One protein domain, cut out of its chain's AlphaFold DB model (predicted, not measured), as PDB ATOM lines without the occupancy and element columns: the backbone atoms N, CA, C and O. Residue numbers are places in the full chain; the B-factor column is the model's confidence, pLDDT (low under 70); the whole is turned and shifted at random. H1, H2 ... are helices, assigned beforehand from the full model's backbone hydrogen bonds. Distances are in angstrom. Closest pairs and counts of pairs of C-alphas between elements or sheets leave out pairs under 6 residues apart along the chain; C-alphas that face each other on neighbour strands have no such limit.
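What this domain is: This is residues 16 to 80 of the 381 residues of an uncharacterized protein of Anabarilius grahami (UniProt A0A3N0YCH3). Two long, nearly straight helices, H2 and H1, fold back side by side as a helical hairpin, close at the turn and with a gap between them farther along. The printed part has 65 residues with two named helices, H1 then H2, and no named strand; the class is all helix. It is loose, with a radius of gyration of the C-alphas of 15.4 A, and a rod spanning 49 by 18 by 7 A.

How they stand to each other: H2, residues 48 to 78, is the longest helix. H1, residues 16 to 43, touches H2 with residues 35 to 43 alone, and H2 touches H1 with residues 51 to 58 alone. Their closest C-alphas, those of Phe 43 and Leu 51, are 7.2 A apart. The two run opposite ways at a shallow tilt of 9 degrees. Every O i to N i+4 pair is within hydrogen-bond range in H1, and 25 of 27 are in H2.

Where its parts are: H2 measures 45.1 A from C-alpha 48 at (307.470, 358.958, 298.302) to C-alpha 78 at (265.610, 359.268, 314.980). H1 measures 40.1 A, beginning with C-alpha 16 at (260.805, 360.819, 298.957).

The domain as a whole: The C-alphas of Gln 46 and Lys 80 are the two farthest apart, at 49.5 A. The link from H1 to H2 is tight, and the printed part has no cut. Residues 44 to 49 and 74 to 80 stand free. Mean pLDDT of the printed part is 73.8, with residues 16 to 22, 42, 45 to 50, 77 and 80 under 70.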
ATOM      1  N   SER A  16     260.067 359.919 298.062       57.25
ATOM      2  CA  SER A  16     260.805 360.819 298.957       57.25
ATOM      3  C   SER A  16     261.975 360.114 299.655       57.25
ATOM      4  O   SER A  16     263.040 360.708 299.813       57.25
ATOM      5  N   VAL A  17     261.823 358.837 300.027       58.12
ATOM      6  CA  VAL A  17     262.924 358.009 300.558       58.12
ATOM      7  C   VAL A  17     263.985 357.746 299.485       58.12
ATOM      8  O   VAL A  17     265.172 357.914 299.762       58.12
ATOM      9  N   LEU A  18     263.580 357.406 298.256       58.75
ATOM     10  CA  LEU A  18     264.496 357.165 297.141       58.75
ATOM     11  C   LEU A  18     265.270 358.438 296.777       58.75
ATOM     12  O   LEU A  18     266.484 358.389 296.638       58.75
ATOM     13  N   LEU A  19     264.596 359.591 296.699       59.78
ATOM     14  CA  LEU A  19     265.232 360.885 296.442       59.78
ATOM     15  C   LEU A  19     266.214 361.280 297.553       59.78
ATOM     16  O   LEU A  19     267.298 361.773 297.247       59.78
ATOM     17  N   PHE A  20     265.885 361.025 298.824       58.38
ATOM     18  CA  PHE A  20     266.797 361.298 299.940       58.38
ATOM     19  C   PHE A  20     268.034 360.384 299.901       58.38
ATOM     20  O   PHE A  20     269.160 360.861 300.039       58.38
ATOM     21  N   GLY A  21     267.841 359.085 299.635       60.84
ATOM     22  CA  GLY A  21     268.927 358.118 299.458       60.84
ATOM     23  C   GLY A  21     269.818 358.439 298.254       60.84
ATOM     24  O   GLY A  21     271.038 358.486 298.387       60.84
ATOM     25  N   CYS A  22     269.225 358.749 297.097       60.28
ATOM     26  CA  CYS A  22     269.958 359.144 295.896       60.28
ATOM     27  C   CYS A  22     270.712 360.466 296.084       60.28
ATOM     28  O   CYS A  22     271.852 360.566 295.637       60.28
ATOM     29  N   LYS A  23     270.139 361.461 296.776       75.62
ATOM     30  CA  LYS A  23     270.833 362.720 297.095       75.62
ATOM     31  C   LYS A  23     272.061 362.474 297.979       75.62
ATOM     32  O   LYS A  23     273.147 362.927 297.626       75.62
ATOM     33  N   GLY A  24     271.916 361.679 299.043       73.00
ATOM     34  CA  GLY A  24     273.040 361.269 299.893       73.00
ATOM     35  C   GLY A  24     274.100 360.446 299.146       73.00
ATOM     36  O   GLY A  24     275.293 360.672 299.332       73.00
ATOM     37  N   MET A  25     273.691 359.544 298.245       74.88
ATOM     38  CA  MET A  25     274.617 358.812 297.369       74.88
ATOM     39  C   MET A  25     275.378 359.741 296.421       74.88
ATOM     40  O   MET A  25     276.583 359.582 296.275       74.88
ATOM     41  N   ILE A  26     274.707 360.701 295.777       77.19
ATOM     42  CA  ILE A  26     275.346 361.647 294.851       77.19
ATOM     43  C   ILE A  26     276.362 362.514 295.600       77.19
ATOM     44  O   ILE A  26     277.491 362.660 295.140       77.19
ATOM     45  N   GLU A  27     276.007 363.026 296.779       78.69
ATOM     46  CA  GLU A  27     276.917 363.805 297.625       78.69
ATOM     47  C   GLU A  27     278.115 362.961 298.097       78.69
ATOM     48  O   GLU A  27     279.259 363.400 297.968       78.69
ATOM     49  N   GLY A  28     277.889 361.714 298.524       78.94
ATOM     50  CA  GLY A  28     278.958 360.772 298.872       78.94
ATOM     51  C   GLY A  28     279.879 360.418 297.696       78.94
ATOM     52  O   GLY A  28     281.097 360.384 297.858       78.94
ATOM     53  N   ILE A  29     279.326 360.216 296.495       80.44
ATOM     54  CA  ILE A  29     280.095 359.960 295.266       80.44
ATOM     55  C   ILE A  29     280.922 361.192 294.877       80.44
ATOM     56  O   ILE A  29     282.083 361.041 294.510       80.44
ATOM     57  N   ILE A  30     280.377 362.407 295.001       81.50
ATOM     58  CA  ILE A  30     281.118 363.653 294.745       81.50
ATOM     59  C   ILE A  30     282.293 363.799 295.724       81.50
ATOM     60  O   ILE A  30     283.406 364.093 295.288       81.50
ATOM     61  N   VAL A  31     282.086 363.533 297.019       79.69
ATOM     62  CA  VAL A  31     283.162 363.544 298.029       79.69
ATOM     63  C   VAL A  31     284.228 362.487 297.718       79.69
ATOM     64  O   VAL A  31     285.421 362.789 297.765       79.69
ATOM     65  N   LEU A  32     283.825 361.270 297.342       78.12
ATOM     66  CA  LEU A  32     284.747 360.175 297.031       78.12
ATOM     67  C   LEU A  32     285.538 360.427 295.735       78.12
ATOM     68  O   LEU A  32     286.737 360.154 295.691       78.12
ATOM     69  N   LEU A  33     284.916 361.016 294.708       81.06
ATOM     70  CA  LEU A  33     285.595 361.455 293.483       81.06
ATOM     71  C   LEU A  33     286.545 362.630 293.742       81.06
ATOM     72  O   LEU A  33     287.655 362.637 293.213       81.06
ATOM     73  N   PHE A  34     286.158 363.601 294.575       80.94
ATOM     74  CA  PHE A  34     287.042 364.695 294.982       80.94
ATOM     75  C   PHE A  34     288.263 364.168 295.747       80.94
ATOM     76  O   PHE A  34     289.393 364.550 295.446       80.94
ATOM     77  N   PHE A  35     288.052 363.233 296.677       77.62
ATOM     78  CA  PHE A  35     289.126 362.557 297.400       77.62
ATOM     79  C   PHE A  35     290.045 361.769 296.457       77.62
ATOM     80  O   PHE A  35     291.265 361.902 296.536       77.62
ATOM     81  N   TRP A  36     289.480 361.010 295.513       79.81
ATOM     82  CA  TRP A  36     290.238 360.274 294.498       79.81
ATOM     83  C   TRP A  36     291.085 361.206 293.620       79.81
ATOM     84  O   TRP A  36     292.266 360.942 293.405       79.81
ATOM     85  N   LEU A  37     290.518 362.322 293.149       81.50
ATOM     86  CA  LEU A  37     291.241 363.329 292.368       81.50
ATOM     87  C   LEU A  37     292.355 363.996 293.184       81.50
ATOM     88  O   LEU A  37     293.451 364.190 292.665       81.50
ATOM     89  N   LEU A  38     292.109 364.303 294.459       75.69
ATOM     90  CA  LEU A  38     293.110 364.865 295.366       75.69
ATOM     91  C   LEU A  38     294.270 363.879 295.579       75.69
ATOM     92  O   LEU A  38     295.429 364.254 295.410       75.69
ATOM     93  N   VAL A  39     293.970 362.602 295.839       74.19
ATOM     94  CA  VAL A  39     294.964 361.518 295.904       74.19
ATOM     95  C   VAL A  39     295.739 361.405 294.586       74.19
ATOM     96  O   VAL A  39     296.969 361.395 294.601       74.19
ATOM     97  N   GLN A  40     295.059 361.399 293.438       76.19
ATOM     98  CA  GLN A  40     295.685 361.296 292.117       76.19
ATOM     99  C   GLN A  40     296.617 362.484 291.817       76.19
ATOM    100  O   GLN A  40     297.734 362.280 291.342       76.19
ATOM    101  N   VAL A  41     296.215 363.717 292.146       76.69
ATOM    102  CA  VAL A  41     297.060 364.916 292.014       76.69
ATOM    103  C   VAL A  41     298.303 364.813 292.901       76.69
ATOM    104  O   VAL A  41     299.405 365.095 292.427       76.69
ATOM    105  N   LEU A  42     298.171 364.344 294.145       69.12
ATOM    106  CA  LEU A  42     299.311 364.131 295.044       69.12
ATOM    107  C   LEU A  42     300.259 363.031 294.533       69.12
ATOM    108  O   LEU A  42     301.473 363.226 294.547       69.12
ATOM    109  N   PHE A  43     299.734 361.928 293.987       70.38
ATOM    110  CA  PHE A  43     300.542 360.880 293.345       70.38
ATOM    111  C   PHE A  43     301.371 361.411 292.159       70.38
ATOM    112  O   PHE A  43     302.509 360.982 291.974       70.38
ATOM    113  N   THR A  44     300.873 362.389 291.385       70.50
ATOM    114  CA  THR A  44     301.673 363.022 290.308       70.50
ATOM    115  C   THR A  44     302.814 363.920 290.809       70.50
ATOM    116  O   THR A  44     303.629 364.377 290.009       70.50
ATOM    117  N   LYS A  45     302.904 364.182 292.122       65.19
ATOM    118  CA  LYS A  45     303.867 365.105 292.746       65.19
ATOM    119  C   LYS A  45     304.964 364.398 293.558       65.19
ATOM    120  O   LYS A  45     305.416 364.937 294.556       65.19
ATOM    121  N   GLN A  46     305.397 363.217 293.104       59.03
ATOM    122  CA  GLN A  46     306.692 362.550 293.370       59.03
ATOM    123  C   GLN A  46     307.434 362.897 294.691       59.03
ATOM    124  O   GLN A  46     308.602 363.279 294.672       59.03
ATOM    125  N   LEU A  47     306.794 362.707 295.850       60.81
ATOM    126  CA  LEU A  47     307.473 362.628 297.152       60.81
ATOM    127  C   LEU A  47     306.995 361.385 297.910       60.81
ATOM    128  O   LEU A  47     306.018 361.423 298.654       60.81
ATOM    129  N   GLU A  48     307.728 360.289 297.732       67.81
ATOM    130  CA  GLU A  48     307.470 358.958 298.302       67.81
ATOM    131  C   GLU A  48     307.260 358.982 299.829       67.81
ATOM    132  O   GLU A  48     306.326 358.372 300.343       67.81
ATOM    133  N   VAL A  49     308.046 359.790 300.550       69.19
ATOM    134  CA  VAL A  49     307.946 359.938 302.017       69.19
ATOM    135  C   VAL A  49     306.706 360.736 302.449       69.19
ATOM    136  O   VAL A  49     306.083 360.430 303.464       69.19
ATOM    137  N   HIS A  50     306.300 361.747 301.672       67.44
ATOM    138  CA  HIS A  50     305.087 362.522 301.967       67.44
ATOM    139  C   HIS A  50     303.815 361.767 301.576       67.44
ATOM    140  O   HIS A  50     302.776 361.980 302.197       67.44
ATOM    141  N   LEU A  51     303.892 360.866 300.591       73.06
ATOM    142  CA  LEU A  51     302.769 360.047 300.144       73.06
ATOM    143  C   LEU A  51     302.171 359.225 301.294       73.06
ATOM    144  O   LEU A  51     300.956 359.211 301.444       73.06
ATOM    145  N   GLN A  52     302.997 358.604 302.142       76.31
ATOM    146  CA  GLN A  52     302.513 357.828 303.292       76.31
ATOM    147  C   GLN A  52     301.777 358.706 304.320       76.31
ATOM    148  O   GLN A  52     300.734 358.309 304.841       76.31
ATOM    149  N   ILE A  53     302.281 359.917 304.580       80.50
ATOM    150  CA  ILE A  53     301.652 360.881 305.497       80.50
ATOM    151  C   ILE A  53     300.318 361.372 304.917       80.50
ATOM    152  O   ILE A  53     299.310 361.389 305.618       80.50
ATOM    153  N   LEU A  54     300.291 361.721 303.629       74.25
ATOM    154  CA  LEU A  54     299.094 362.202 302.934       74.25
ATOM    155  C   LEU A  54     298.027 361.111 302.775       74.25
ATOM    156  O   LEU A  54     296.845 361.400 302.935       74.25
ATOM    157  N   LEU A  55     298.431 359.862 302.525       77.44
ATOM    158  CA  LEU A  55     297.536 358.703 302.505       77.44
ATOM    159  C   LEU A  55     296.924 358.459 303.892       77.44
ATOM    160  O   LEU A  55     295.722 358.243 303.993       77.44
ATOM    161  N   SER A  56     297.733 358.546 304.955       80.75
ATOM    162  CA  SER A  56     297.282 358.392 306.345       80.75
ATOM    163  C   SER A  56     296.292 359.490 306.752       80.75
ATOM    164  O   SER A  56     295.169 359.193 307.157       80.75
ATOM    165  N   VAL A  57     296.650 360.766 306.555       83.50
ATOM    166  CA  VAL A  57     295.761 361.912 306.823       83.50
ATOM    167  C   VAL A  57     294.486 361.824 305.981       83.50
ATOM    168  O   VAL A  57     293.393 362.046 306.498       83.50
ATOM    169  N   GLY A  58     294.605 361.449 304.706       79.62
ATOM    170  CA  GLY A  58     293.463 361.259 303.822       79.62
ATOM    171  C   GLY A  58     292.520 360.155 304.302       79.62
ATOM    172  O   GLY A  58     291.312 360.373 304.357       79.62
ATOM    173  N   LEU A  59     293.055 359.000 304.705       79.62
ATOM    174  CA  LEU A  59     292.272 357.893 305.254       79.62
ATOM    175  C   LEU A  59     291.554 358.299 306.550       79.62
ATOM    176  O   LEU A  59     290.372 358.007 306.698       79.62
ATOM    177  N   VAL A  60     292.223 359.028 307.450       82.38
ATOM    178  CA  VAL A  60     291.603 359.554 308.680       82.38
ATOM    179  C   VAL A  60     290.453 360.514 308.355       82.38
ATOM    180  O   VAL A  60     289.370 360.369 308.917       82.38
ATOM    181  N   VAL A  61     290.639 361.448 307.416       81.50
ATOM    182  CA  VAL A  61     289.570 362.364 306.972       81.50
ATOM    183  C   VAL A  61     288.406 361.599 306.333       81.50
ATOM    184  O   VAL A  61     287.248 361.894 306.634       81.50
ATOM    185  N   LEU A  62     288.685 360.579 305.516       76.50
ATOM    186  CA  LEU A  62     287.663 359.723 304.914       76.50
ATOM    187  C   LEU A  62     286.865 358.966 305.990       76.50
ATOM    188  O   LEU A  62     285.637 359.047 306.000       76.50
ATOM    189  N   CYS A  63     287.536 358.309 306.941       77.75
ATOM    190  CA  CYS A  63     286.890 357.620 308.060       77.75
ATOM    191  C   CYS A  63     286.028 358.567 308.908       77.75
ATOM    192  O   CYS A  63     284.880 358.240 309.203       77.75
ATOM    193  N   LEU A  64     286.530 359.761 309.242       77.50
ATOM    194  CA  LEU A  64     285.757 360.776 309.966       77.50
ATOM    195  C   LEU A  64     284.529 361.244 309.169       77.50
ATOM    196  O   LEU A  64     283.460 361.402 309.752       77.50
ATOM    197  N   SER A  65     284.645 361.409 307.845       78.19
ATOM    198  CA  SER A  65     283.507 361.789 306.994       78.19
ATOM    199  C   SER A  65     282.420 360.707 306.935       78.19
ATOM    200  O   SER A  65     281.233 361.030 306.995       78.19
ATOM    201  N   LEU A  66     282.810 359.425 306.908       76.50
ATOM    202  CA  LEU A  66     281.882 358.292 306.962       76.50
ATOM    203  C   LEU A  66     281.183 358.206 308.325       76.50
ATOM    204  O   LEU A  66     279.966 358.048 308.371       76.50
ATOM    205  N   ILE A  67     281.920 358.387 309.427       79.81
ATOM    206  CA  ILE A  67     281.353 358.425 310.785       79.81
ATOM    207  C   ILE A  67     280.349 359.581 310.919       79.81
ATOM    208  O   ILE A  67     279.238 359.361 311.400       79.81
ATOM    209  N   LEU A  68     280.680 360.786 310.435       77.44
ATOM    210  CA  LEU A  68     279.743 361.918 310.410       77.44
ATOM    211  C   LEU A  68     278.492 361.607 309.577       77.44
ATOM    212  O   LEU A  68     277.382 361.877 310.028       77.44
ATOM    213  N   GLY A  69     278.656 361.000 308.398       80.12
ATOM    214  CA  GLY A  69     277.544 360.562 307.552       80.12
ATOM    215  C   GLY A  69     276.623 359.560 308.256       80.12
ATOM    216  O   GLY A  69     275.405 359.729 308.241       80.12
ATOM    217  N   CYS A  70     277.190 358.564 308.944       73.50
ATOM    218  CA  CYS A  70     276.440 357.603 309.753       73.50
ATOM    219  C   CYS A  70     275.693 358.278 310.914       73.50
ATOM    220  O   CYS A  70     274.504 358.019 311.095       73.50
ATOM    221  N   VAL A  71     276.344 359.181 311.657       78.62
ATOM    222  CA  VAL A  71     275.717 359.925 312.765       78.62
ATOM    223  C   VAL A  71     274.577 360.813 312.261       78.62
ATOM    224  O   VAL A  71     273.493 360.794 312.840       78.62
ATOM    225  N   ILE A  72     274.761 361.538 311.154       78.75
ATOM    226  CA  ILE A  72     273.716 362.383 310.550       78.75
ATOM    227  C   ILE A  72     272.547 361.526 310.034       78.75
ATOM    228  O   ILE A  72     271.388 361.869 310.267       78.75
ATOM    229  N   CYS A  73     272.824 360.386 309.393       76.50
ATOM    230  CA  CYS A  73     271.802 359.442 308.934       76.50
ATOM    231  C   CYS A  73     270.977 358.873 310.103       76.50
ATOM    232  O   CYS A  73     269.743 358.839 310.050       76.50
ATOM    233  N   TRP A  74     271.645 358.496 311.195       72.38
ATOM    234  CA  TRP A  74     271.012 357.969 312.403       72.38
ATOM    235  C   TRP A  74     270.187 359.036 313.138       72.38
ATOM    236  O   TRP A  74     269.031 358.782 313.480       72.38
ATOM    237  N   LEU A  75     270.711 360.259 313.286       81.12
ATOM    238  CA  LEU A  75     269.981 361.404 313.847       81.12
ATOM    239  C   LEU A  75     268.751 361.780 313.009       81.12
ATOM    240  O   LEU A  75     267.704 362.098 313.569       81.12
ATOM    241  N   ASN A  76     268.845 361.733 311.677       74.62
ATOM    242  CA  ASN A  76     267.712 362.021 310.798       74.62
ATOM    243  C   ASN A  76     266.654 360.903 310.833       74.62
ATOM    244  O   ASN A  76     265.460 361.183 310.793       74.62
ATOM    245  N   THR A  77     267.082 359.645 310.983       66.62
ATOM    246  CA  THR A  77     266.179 358.505 311.215       66.62
ATOM    247  C   THR A  77     265.450 358.646 312.556       66.62
ATOM    248  O   THR A  77     264.227 358.561 312.589       66.62
ATOM    249  N   ARG A  78     266.169 358.983 313.639       71.81
ATOM    250  CA  ARG A  78     265.610 359.268 314.980       71.81
ATOM    251  C   ARG A  78     264.628 360.453 315.015       71.81
ATOM    252  O   ARG A  78     263.865 360.560 315.968       71.81
ATOM    253  N   ARG A  79     264.645 361.350 314.018       71.38
ATOM    254  CA  ARG A  79     263.766 362.536 313.938       71.38
ATOM    255  C   ARG A  79     262.430 362.300 313.234       71.38
ATOM    256  O   ARG A  79     261.590 363.197 313.254       71.38
ATOM    257  N   LYS A  80     262.211 361.132 312.625       62.66
ATOM    258  CA  LYS A  80     260.890 360.750 312.116       62.66
ATOM    259  C   LYS A  80     260.153 359.972 313.211       62.66
ATOM    260  O   LYS A  80     260.570 358.848 313.492       62.66
TER     261      LYS A  80